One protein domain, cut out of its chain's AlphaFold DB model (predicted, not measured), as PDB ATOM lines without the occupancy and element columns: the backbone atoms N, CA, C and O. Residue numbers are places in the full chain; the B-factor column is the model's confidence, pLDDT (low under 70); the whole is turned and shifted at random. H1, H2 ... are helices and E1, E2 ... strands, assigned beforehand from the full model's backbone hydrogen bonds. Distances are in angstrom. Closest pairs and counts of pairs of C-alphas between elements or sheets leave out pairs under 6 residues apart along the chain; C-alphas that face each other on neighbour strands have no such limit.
ATOM      1  N   ALA A  17     -17.439 -29.054 -22.964       93.94
ATOM      2  CA  ALA A  17     -18.145 -28.459 -21.835       93.94
ATOM      3  C   ALA A  17     -17.362 -28.636 -20.532       93.94
ATOM      4  O   ALA A  17     -16.691 -29.654 -20.336       93.94
ATOM      5  N   THR A  18     -17.495 -27.661 -19.632       93.62
ATOM      6  CA  THR A  18     -17.068 -27.794 -18.233       93.62
ATOM      7  C   THR A  18     -18.267 -28.225 -17.399       93.62
ATOM      8  O   THR A  18     -19.352 -27.657 -17.525       93.62
ATOM      9  N   VAL A  19     -18.079 -29.270 -16.590       90.38
ATOM     10  CA  VAL A  19     -19.159 -29.919 -15.843       90.38
ATOM     11  C   VAL A  19     -18.774 -30.023 -14.377       90.38
ATOM     12  O   VAL A  19     -17.761 -30.639 -14.035       90.38
ATOM     13  N   ASN A  20     -19.624 -29.480 -13.511       90.62
ATOM     14  CA  ASN A  20     -19.503 -29.613 -12.069       90.62
ATOM     15  C   ASN A  20     -20.317 -30.830 -11.618       90.62
ATOM     16  O   ASN A  20     -21.537 -30.880 -11.778       90.62
ATOM     17  N   VAL A  21     -19.638 -31.840 -11.066       85.44
ATOM     18  CA  VAL A  21     -20.269 -33.100 -10.645       85.44
ATOM     19  C   VAL A  21     -20.161 -33.256  -9.136       85.44
ATOM     20  O   VAL A  21     -19.064 -33.335  -8.590       85.44
ATOM     21  N   THR A  22     -21.308 -33.370  -8.468       90.00
ATOM     22  CA  THR A  22     -21.376 -33.712  -7.039       90.00
ATOM     23  C   THR A  22     -21.764 -35.178  -6.886       90.00
ATOM     24  O   THR A  22     -22.759 -35.620  -7.470       90.00
ATOM     25  N   ARG A  23     -20.996 -35.945  -6.103       88.06
ATOM     26  CA  ARG A  23     -21.221 -37.383  -5.886       88.06
ATOM     27  C   ARG A  23     -21.348 -37.712  -4.406       88.06
ATOM     28  O   ARG A  23     -20.636 -37.140  -3.585       88.06
ATOM     29  N   MET A  24     -22.224 -38.660  -4.088       87.62
ATOM     30  CA  MET A  24     -22.162 -39.363  -2.812       87.62
ATOM     31  C   MET A  24     -21.009 -40.354  -2.887       87.62
ATOM     32  O   MET A  24     -20.815 -40.966  -3.930       87.62
ATOM     33  N   GLU A  25     -20.253 -40.550  -1.814       86.38
ATOM     34  CA  GLU A  25     -19.193 -41.559  -1.790       86.38
ATOM     35  C   GLU A  25     -19.258 -42.376  -0.510       86.38
ATOM     36  O   GLU A  25     -19.634 -41.873   0.552       86.38
ATOM     37  N   GLN A  26     -18.875 -43.648  -0.613       89.31
ATOM     38  CA  GLN A  26     -18.719 -44.484   0.563       89.31
ATOM     39  C   GLN A  26     -17.335 -44.256   1.167       89.31
ATOM     40  O   GLN A  26     -16.308 -44.536   0.540       89.31
ATOM     41  N   TRP A  27     -17.332 -43.792   2.413       91.88
ATOM     42  CA  TRP A  27     -16.126 -43.606   3.206       91.88
ATOM     43  C   TRP A  27     -16.041 -44.659   4.305       91.88
ATOM     44  O   TRP A  27     -17.033 -44.951   4.977       91.88
ATOM     45  N   CYS A  28     -14.865 -45.259   4.473       93.62
ATOM     46  CA  CYS A  28     -14.639 -46.335   5.431       93.62
ATOM     47  C   CYS A  28     -13.476 -46.005   6.368       93.62
ATOM     48  O   CYS A  28     -12.481 -45.402   5.967       93.62
ATOM     49  N   VAL A  29     -13.610 -46.438   7.620       96.25
ATOM     50  CA  VAL A  29     -12.569 -46.393   8.653       96.25
ATOM     51  C   VAL A  29     -12.533 -47.737   9.369       96.25
ATOM     52  O   VAL A  29     -13.572 -48.367   9.567       96.25
ATOM     53  N   GLU A  30     -11.345 -48.166   9.776       96.50
ATOM     54  CA  GLU A  30     -11.185 -49.296  10.688       96.50
ATOM     55  C   GLU A  30     -11.159 -48.762  12.118       96.50
ATOM     56  O   GLU A  30     -10.340 -47.909  12.458       96.50
ATOM     57  N   ALA A  31     -12.080 -49.230  12.958       97.00
ATOM     58  CA  ALA A  31     -12.233 -48.736  14.317       97.00
ATOM     59  C   ALA A  31     -12.635 -49.859  15.272       97.00
ATOM     60  O   ALA A  31     -13.272 -50.838  14.889       97.00
ATOM     61  N   GLN A  32     -12.282 -49.684  16.543       96.75
ATOM     62  CA  GLN A  32     -12.567 -50.661  17.600       96.75
ATOM     63  C   GLN A  32     -14.018 -50.599  18.107       96.75
ATOM     64  O   GLN A  32     -14.492 -51.541  18.735       96.75
ATOM     65  N   SER A  33     -14.723 -49.496  17.847       98.00
ATOM     66  CA  SER A  33     -16.130 -49.301  18.203       98.00
ATOM     67  C   SER A  33     -16.804 -48.305  17.259       98.00
ATOM     68  O   SER A  33     -16.140 -47.611  16.483       98.00
ATOM     69  N   ALA A  34     -18.133 -48.207  17.343       97.50
ATOM     70  CA  ALA A  34     -18.902 -47.235  16.573       97.50
ATOM     71  C   ALA A  34     -18.596 -45.789  16.998       97.50
ATOM     72  O   ALA A  34     -18.535 -44.901  16.150       97.50
ATOM     73  N   GLU A  35     -18.377 -45.543  18.293       97.88
ATOM     74  CA  GLU A  35     -17.951 -44.241  18.812       97.88
ATOM     75  C   GLU A  35     -16.603 -43.830  18.212       97.88
ATOM     76  O   GLU A  35     -16.500 -42.750  17.634       97.88
ATOM     77  N   HIS A  36     -15.617 -44.730  18.246       97.88
ATOM     78  CA  HIS A  36     -14.291 -44.480  17.685       97.88
ATOM     79  C   HIS A  36     -14.355 -44.244  16.163       97.88
ATOM     80  O   HIS A  36     -13.717 -43.326  15.651       97.88
ATOM     81  N   ALA A  37     -15.183 -45.001  15.432       97.56
ATOM     82  CA  ALA A  37     -15.394 -44.777  14.000       97.56
ATOM     83  C   ALA A  37     -15.947 -43.374  13.701       97.56
ATOM     84  O   ALA A  37     -15.498 -42.722  12.758       97.56
ATOM     85  N   ARG A  38     -16.910 -42.895  14.502       96.56
ATOM     86  CA  ARG A  38     -17.502 -41.559  14.334       96.56
ATOM     87  C   ARG A  38     -16.478 -40.450  14.549       96.56
ATOM     88  O   ARG A  38     -16.448 -39.514  13.757       96.56
ATOM     89  N   GLU A  39     -15.634 -40.567  15.569       97.44
ATOM     90  CA  GLU A  39     -14.559 -39.602  15.832       97.44
ATOM     91  C   GLU A  39     -13.546 -39.555  14.679       97.44
ATOM     92  O   GLU A  39     -13.202 -38.473  14.200       97.44
ATOM     93  N   LEU A  40     -13.140 -40.722  14.163       97.25
ATOM     94  CA  LEU A  40     -12.236 -40.811  13.015       97.25
ATOM     95  C   LEU A  40     -12.835 -40.145  11.773       97.25
ATOM     96  O   LEU A  40     -12.191 -39.288  11.166       97.25
ATOM     97  N   LEU A  41     -14.082 -40.466  11.432       95.12
ATOM     98  CA  LEU A  41     -14.769 -39.862  10.289       95.12
ATOM     99  C   LEU A  41     -14.942 -38.345  10.448       95.12
ATOM    100  O   LEU A  41     -14.696 -37.603   9.501       95.12
ATOM    101  N   ALA A  42     -15.305 -37.867  11.641       94.81
ATOM    102  CA  ALA A  42     -15.457 -36.438  11.915       94.81
ATOM    103  C   ALA A  42     -14.131 -35.664  11.796       94.81
ATOM    104  O   ALA A  42     -14.134 -34.495  11.418       94.81
ATOM    105  N   SER A  43     -12.998 -36.317  12.073       95.31
ATOM    106  CA  SER A  43     -11.660 -35.747  11.864       95.31
ATOM    107  C   SER A  43     -11.198 -35.759  10.398       95.31
ATOM    108  O   SER A  43     -10.140 -35.218  10.082       95.31
ATOM    109  N   GLY A  44     -11.979 -36.370   9.498       92.25
ATOM    110  CA  GLY A  44     -11.642 -36.547   8.085       92.25
ATOM    111  C   GLY A  44     -10.759 -37.765   7.792       92.25
ATOM    112  O   GLY A  44     -10.273 -37.905   6.671       92.25
ATOM    113  N   ALA A  45     -10.540 -38.653   8.768       93.12
ATOM    114  CA  ALA A  45      -9.797 -39.889   8.557       93.12
ATOM    115  C   ALA A  45     -10.606 -40.914   7.740       93.12
ATOM    116  O   ALA A  45     -11.832 -40.843   7.628       93.12
ATOM    117  N   GLY A  46      -9.906 -41.903   7.181       92.12
ATOM    118  CA  GLY A  46     -10.494 -42.992   6.404       92.12
ATOM    119  C   GLY A  46     -10.130 -42.952   4.930       92.12
ATOM    120  O   GLY A  46      -9.290 -42.166   4.493       92.12
ATOM    121  N   TYR A  47     -10.753 -43.838   4.167       92.25
ATOM    122  CA  TYR A  47     -10.509 -43.974   2.742       92.25
ATOM    123  C   TYR A  47     -11.807 -44.205   1.974       92.25
ATOM    124  O   TYR A  47     -12.789 -44.756   2.482       92.25
ATOM    125  N   ARG A  48     -11.778 -43.793   0.708       90.88
ATOM    126  CA  ARG A  48     -12.846 -44.039  -0.256       90.88
ATOM    127  C   ARG A  48     -12.854 -45.510  -0.632       90.88
ATOM    128  O   ARG A  48     -11.819 -46.031  -1.048       90.88
ATOM    129  N   ARG A  49     -14.003 -46.170  -0.517       85.06
ATOM    130  CA  ARG A  49     -14.136 -47.578  -0.913       85.06
ATOM    131  C   ARG A  49     -14.696 -47.725  -2.321       85.06
ATOM    132  O   ARG A  49     -14.113 -48.420  -3.144       85.06
ATOM    133  N   GLU A  50     -15.798 -47.039  -2.595       80.88
ATOM    134  CA  GLU A  50     -16.518 -47.108  -3.865       80.88
ATOM    135  C   GLU A  50     -16.836 -45.693  -4.356       80.88
ATOM    136  O   GLU A  50     -17.080 -44.781  -3.557       80.88
ATOM    137  N   ILE A  51     -16.826 -45.507  -5.679       78.75
ATOM    138  CA  ILE A  51     -17.370 -44.298  -6.300       78.75
ATOM    139  C   ILE A  51     -18.882 -44.407  -6.156       78.75
ATOM    140  O   ILE A  51     -19.487 -45.288  -6.765       78.75
ATOM    141  N   GLY A  52     -19.480 -43.553  -5.333       78.62
ATOM    142  CA  GLY A  52     -20.924 -43.576  -5.166       78.62
ATOM    143  C   GLY A  52     -21.645 -42.792  -6.262       78.62
ATOM    144  O   GLY A  52     -21.084 -42.420  -7.300       78.62
ATOM    145  N   GLU A  53     -22.937 -42.591  -6.042       81.50
ATOM    146  CA  GLU A  53     -23.849 -42.094  -7.063       81.50
ATOM    147  C   GLU A  53     -23.622 -40.609  -7.369       81.50
ATOM    148  O   GLU A  53     -23.360 -39.792  -6.483       81.50
ATOM    149  N   CYS A  54     -23.744 -40.246  -8.649       85.38
ATOM    150  CA  CYS A  54     -23.809 -38.843  -9.047       85.38
ATOM    151  C   CYS A  54     -25.145 -38.272  -8.580       85.38
ATOM    152  O   CYS A  54     -26.189 -38.714  -9.049       85.38
ATOM    153  N   ILE A  55     -25.099 -37.295  -7.678       85.56
ATOM    154  CA  ILE A  55     -26.308 -36.669  -7.142       85.56
ATOM    155  C   ILE A  55     -26.713 -35.492  -8.023       85.56
ATOM    156  O   ILE A  55     -27.881 -35.363  -8.364       85.56
ATOM    157  N   ASN A  56     -25.747 -34.656  -8.415       86.94
ATOM    158  CA  ASN A  56     -26.005 -33.454  -9.202       86.94
ATOM    159  C   ASN A  56     -24.966 -33.293 -10.308       86.94
ATOM    160  O   ASN A  56     -23.781 -33.589 -10.117       86.94
ATOM    161  N   ILE A  57     -25.435 -32.784 -11.442       89.38
ATOM    162  CA  ILE A  57     -24.625 -32.426 -12.601       89.38
ATOM    163  C   ILE A  57     -25.063 -31.028 -13.015       89.38
ATOM    164  O   ILE A  57     -26.237 -30.830 -13.321       89.38
ATOM    165  N   ASP A  58     -24.122 -30.093 -13.024       91.75
ATOM    166  CA  ASP A  58     -24.320 -28.760 -13.581       91.75
ATOM    167  C   ASP A  58     -23.380 -28.563 -14.771       91.75
ATOM    168  O   ASP A  58     -22.216 -28.973 -14.728       91.75
ATOM    169  N   VAL A  59     -23.910 -27.993 -15.849       92.50
ATOM    170  CA  VAL A  59     -23.187 -27.776 -17.103       92.50
ATOM    171  C   VAL A  59     -23.175 -26.283 -17.364       92.50
ATOM    172  O   VAL A  59     -24.206 -25.702 -17.693       92.50
ATOM    173  N   ASP A  60     -21.995 -25.684 -17.247       89.00
ATOM    174  CA  ASP A  60     -21.873 -24.227 -17.253       89.00
ATOM    175  C   ASP A  60     -22.036 -23.649 -18.671       89.00
ATOM    176  O   ASP A  60     -22.815 -22.726 -18.905       89.00
ATOM    177  N   LEU A  61     -21.289 -24.195 -19.636       88.62
ATOM    178  CA  LEU A  61     -21.261 -23.734 -21.024       88.62
ATOM    179  C   LEU A  61     -20.839 -24.876 -21.951       88.62
ATOM    180  O   LEU A  61     -19.990 -25.693 -21.588       88.62
ATOM    181  N   VAL A  62     -21.421 -24.912 -23.152       93.25
ATOM    182  CA  VAL A  62     -21.073 -25.858 -24.220       93.25
ATOM    183  C   VAL A  62     -20.604 -25.071 -25.441       93.25
ATOM    184  O   VAL A  62     -21.317 -24.183 -25.905       93.25
ATOM    185  N   GLU A  63     -19.429 -25.413 -25.963       89.94
ATOM    186  CA  GLU A  63     -18.780 -24.742 -27.099       89.94
ATOM    187  C   GLU A  63     -18.509 -25.728 -28.251       89.94
ATOM    188  O   GLU A  63     -18.338 -26.927 -28.011       89.94
ATOM    189  N   GLU A  64     -18.512 -25.220 -29.492       79.44
ATOM    190  CA  GLU A  64     -18.341 -25.960 -30.766       79.44
ATOM    191  C   GLU A  64     -16.888 -26.015 -31.251       79.44
ATOM    192  O   GLU A  64     -16.182 -24.988 -31.127       79.44
TER     193      GLU A  64
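AT A GLANCE: This is residues 17 to 64 of the 64 residues of an uncharacterized protein of Alphaproteobacteria bacterium (UniProt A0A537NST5). This is a long, thin two-stranded ribbon with a single helix at one end: the chain runs out through E1 and E2, turns back through H1, and returns through E3 and E4. E1 pairs with E4 toward one end, the short E2 pairs with E3 nearer the middle, and H1 forms a small head at the other end. The printed part has 48 residues, with the order E1, E2, H1, E3, E4, in two antiparallel sheets of two strands each; the class is mixed, helices and strands. The whole is an extended rod spanning 54 by 18 by 13 A, with a radius of gyration of the C-alphas of 16.2 A.

HOW THE PARTS SIT: Start at E1, residues 17 to 23, and look across to E4, residues 54 to 63: they are antiparallel neighbours at 171 degrees, with N 20 and O 58 within hydrogen-bond range at 2.9 A. E1 runs on into E2, residues 26 to 28, at 51 degrees. Look next at E3, residues 47 to 50: E2 and E3 are antiparallel neighbours at 140 degrees, with N 28 and O 47 within hydrogen-bond range at 2.9 A. H1, residues 34 to 42, is apart from E1 and E4, and in it every O i to N i+4 pair is within hydrogen-bond range.

IN THESE COORDINATES: Find C-alpha 17 at (-18.145, -28.459, -21.835), where E1 begins; it is 18.5 A long. H1 begins at C-alpha 34, (-18.902, -47.235, 16.573), and runs 12.3 A. E4 covers 23.5 A, bends by 57 degrees at residue 60, and ends at C-alpha 63, (-18.780, -24.742, -27.099).

THE WHOLE: The C-alphas farthest apart, those of Gln 32 and Glu 64, are 54.6 A apart. The printed part has no cut, its four links are tight, and no printed residue has a pLDDT under 70.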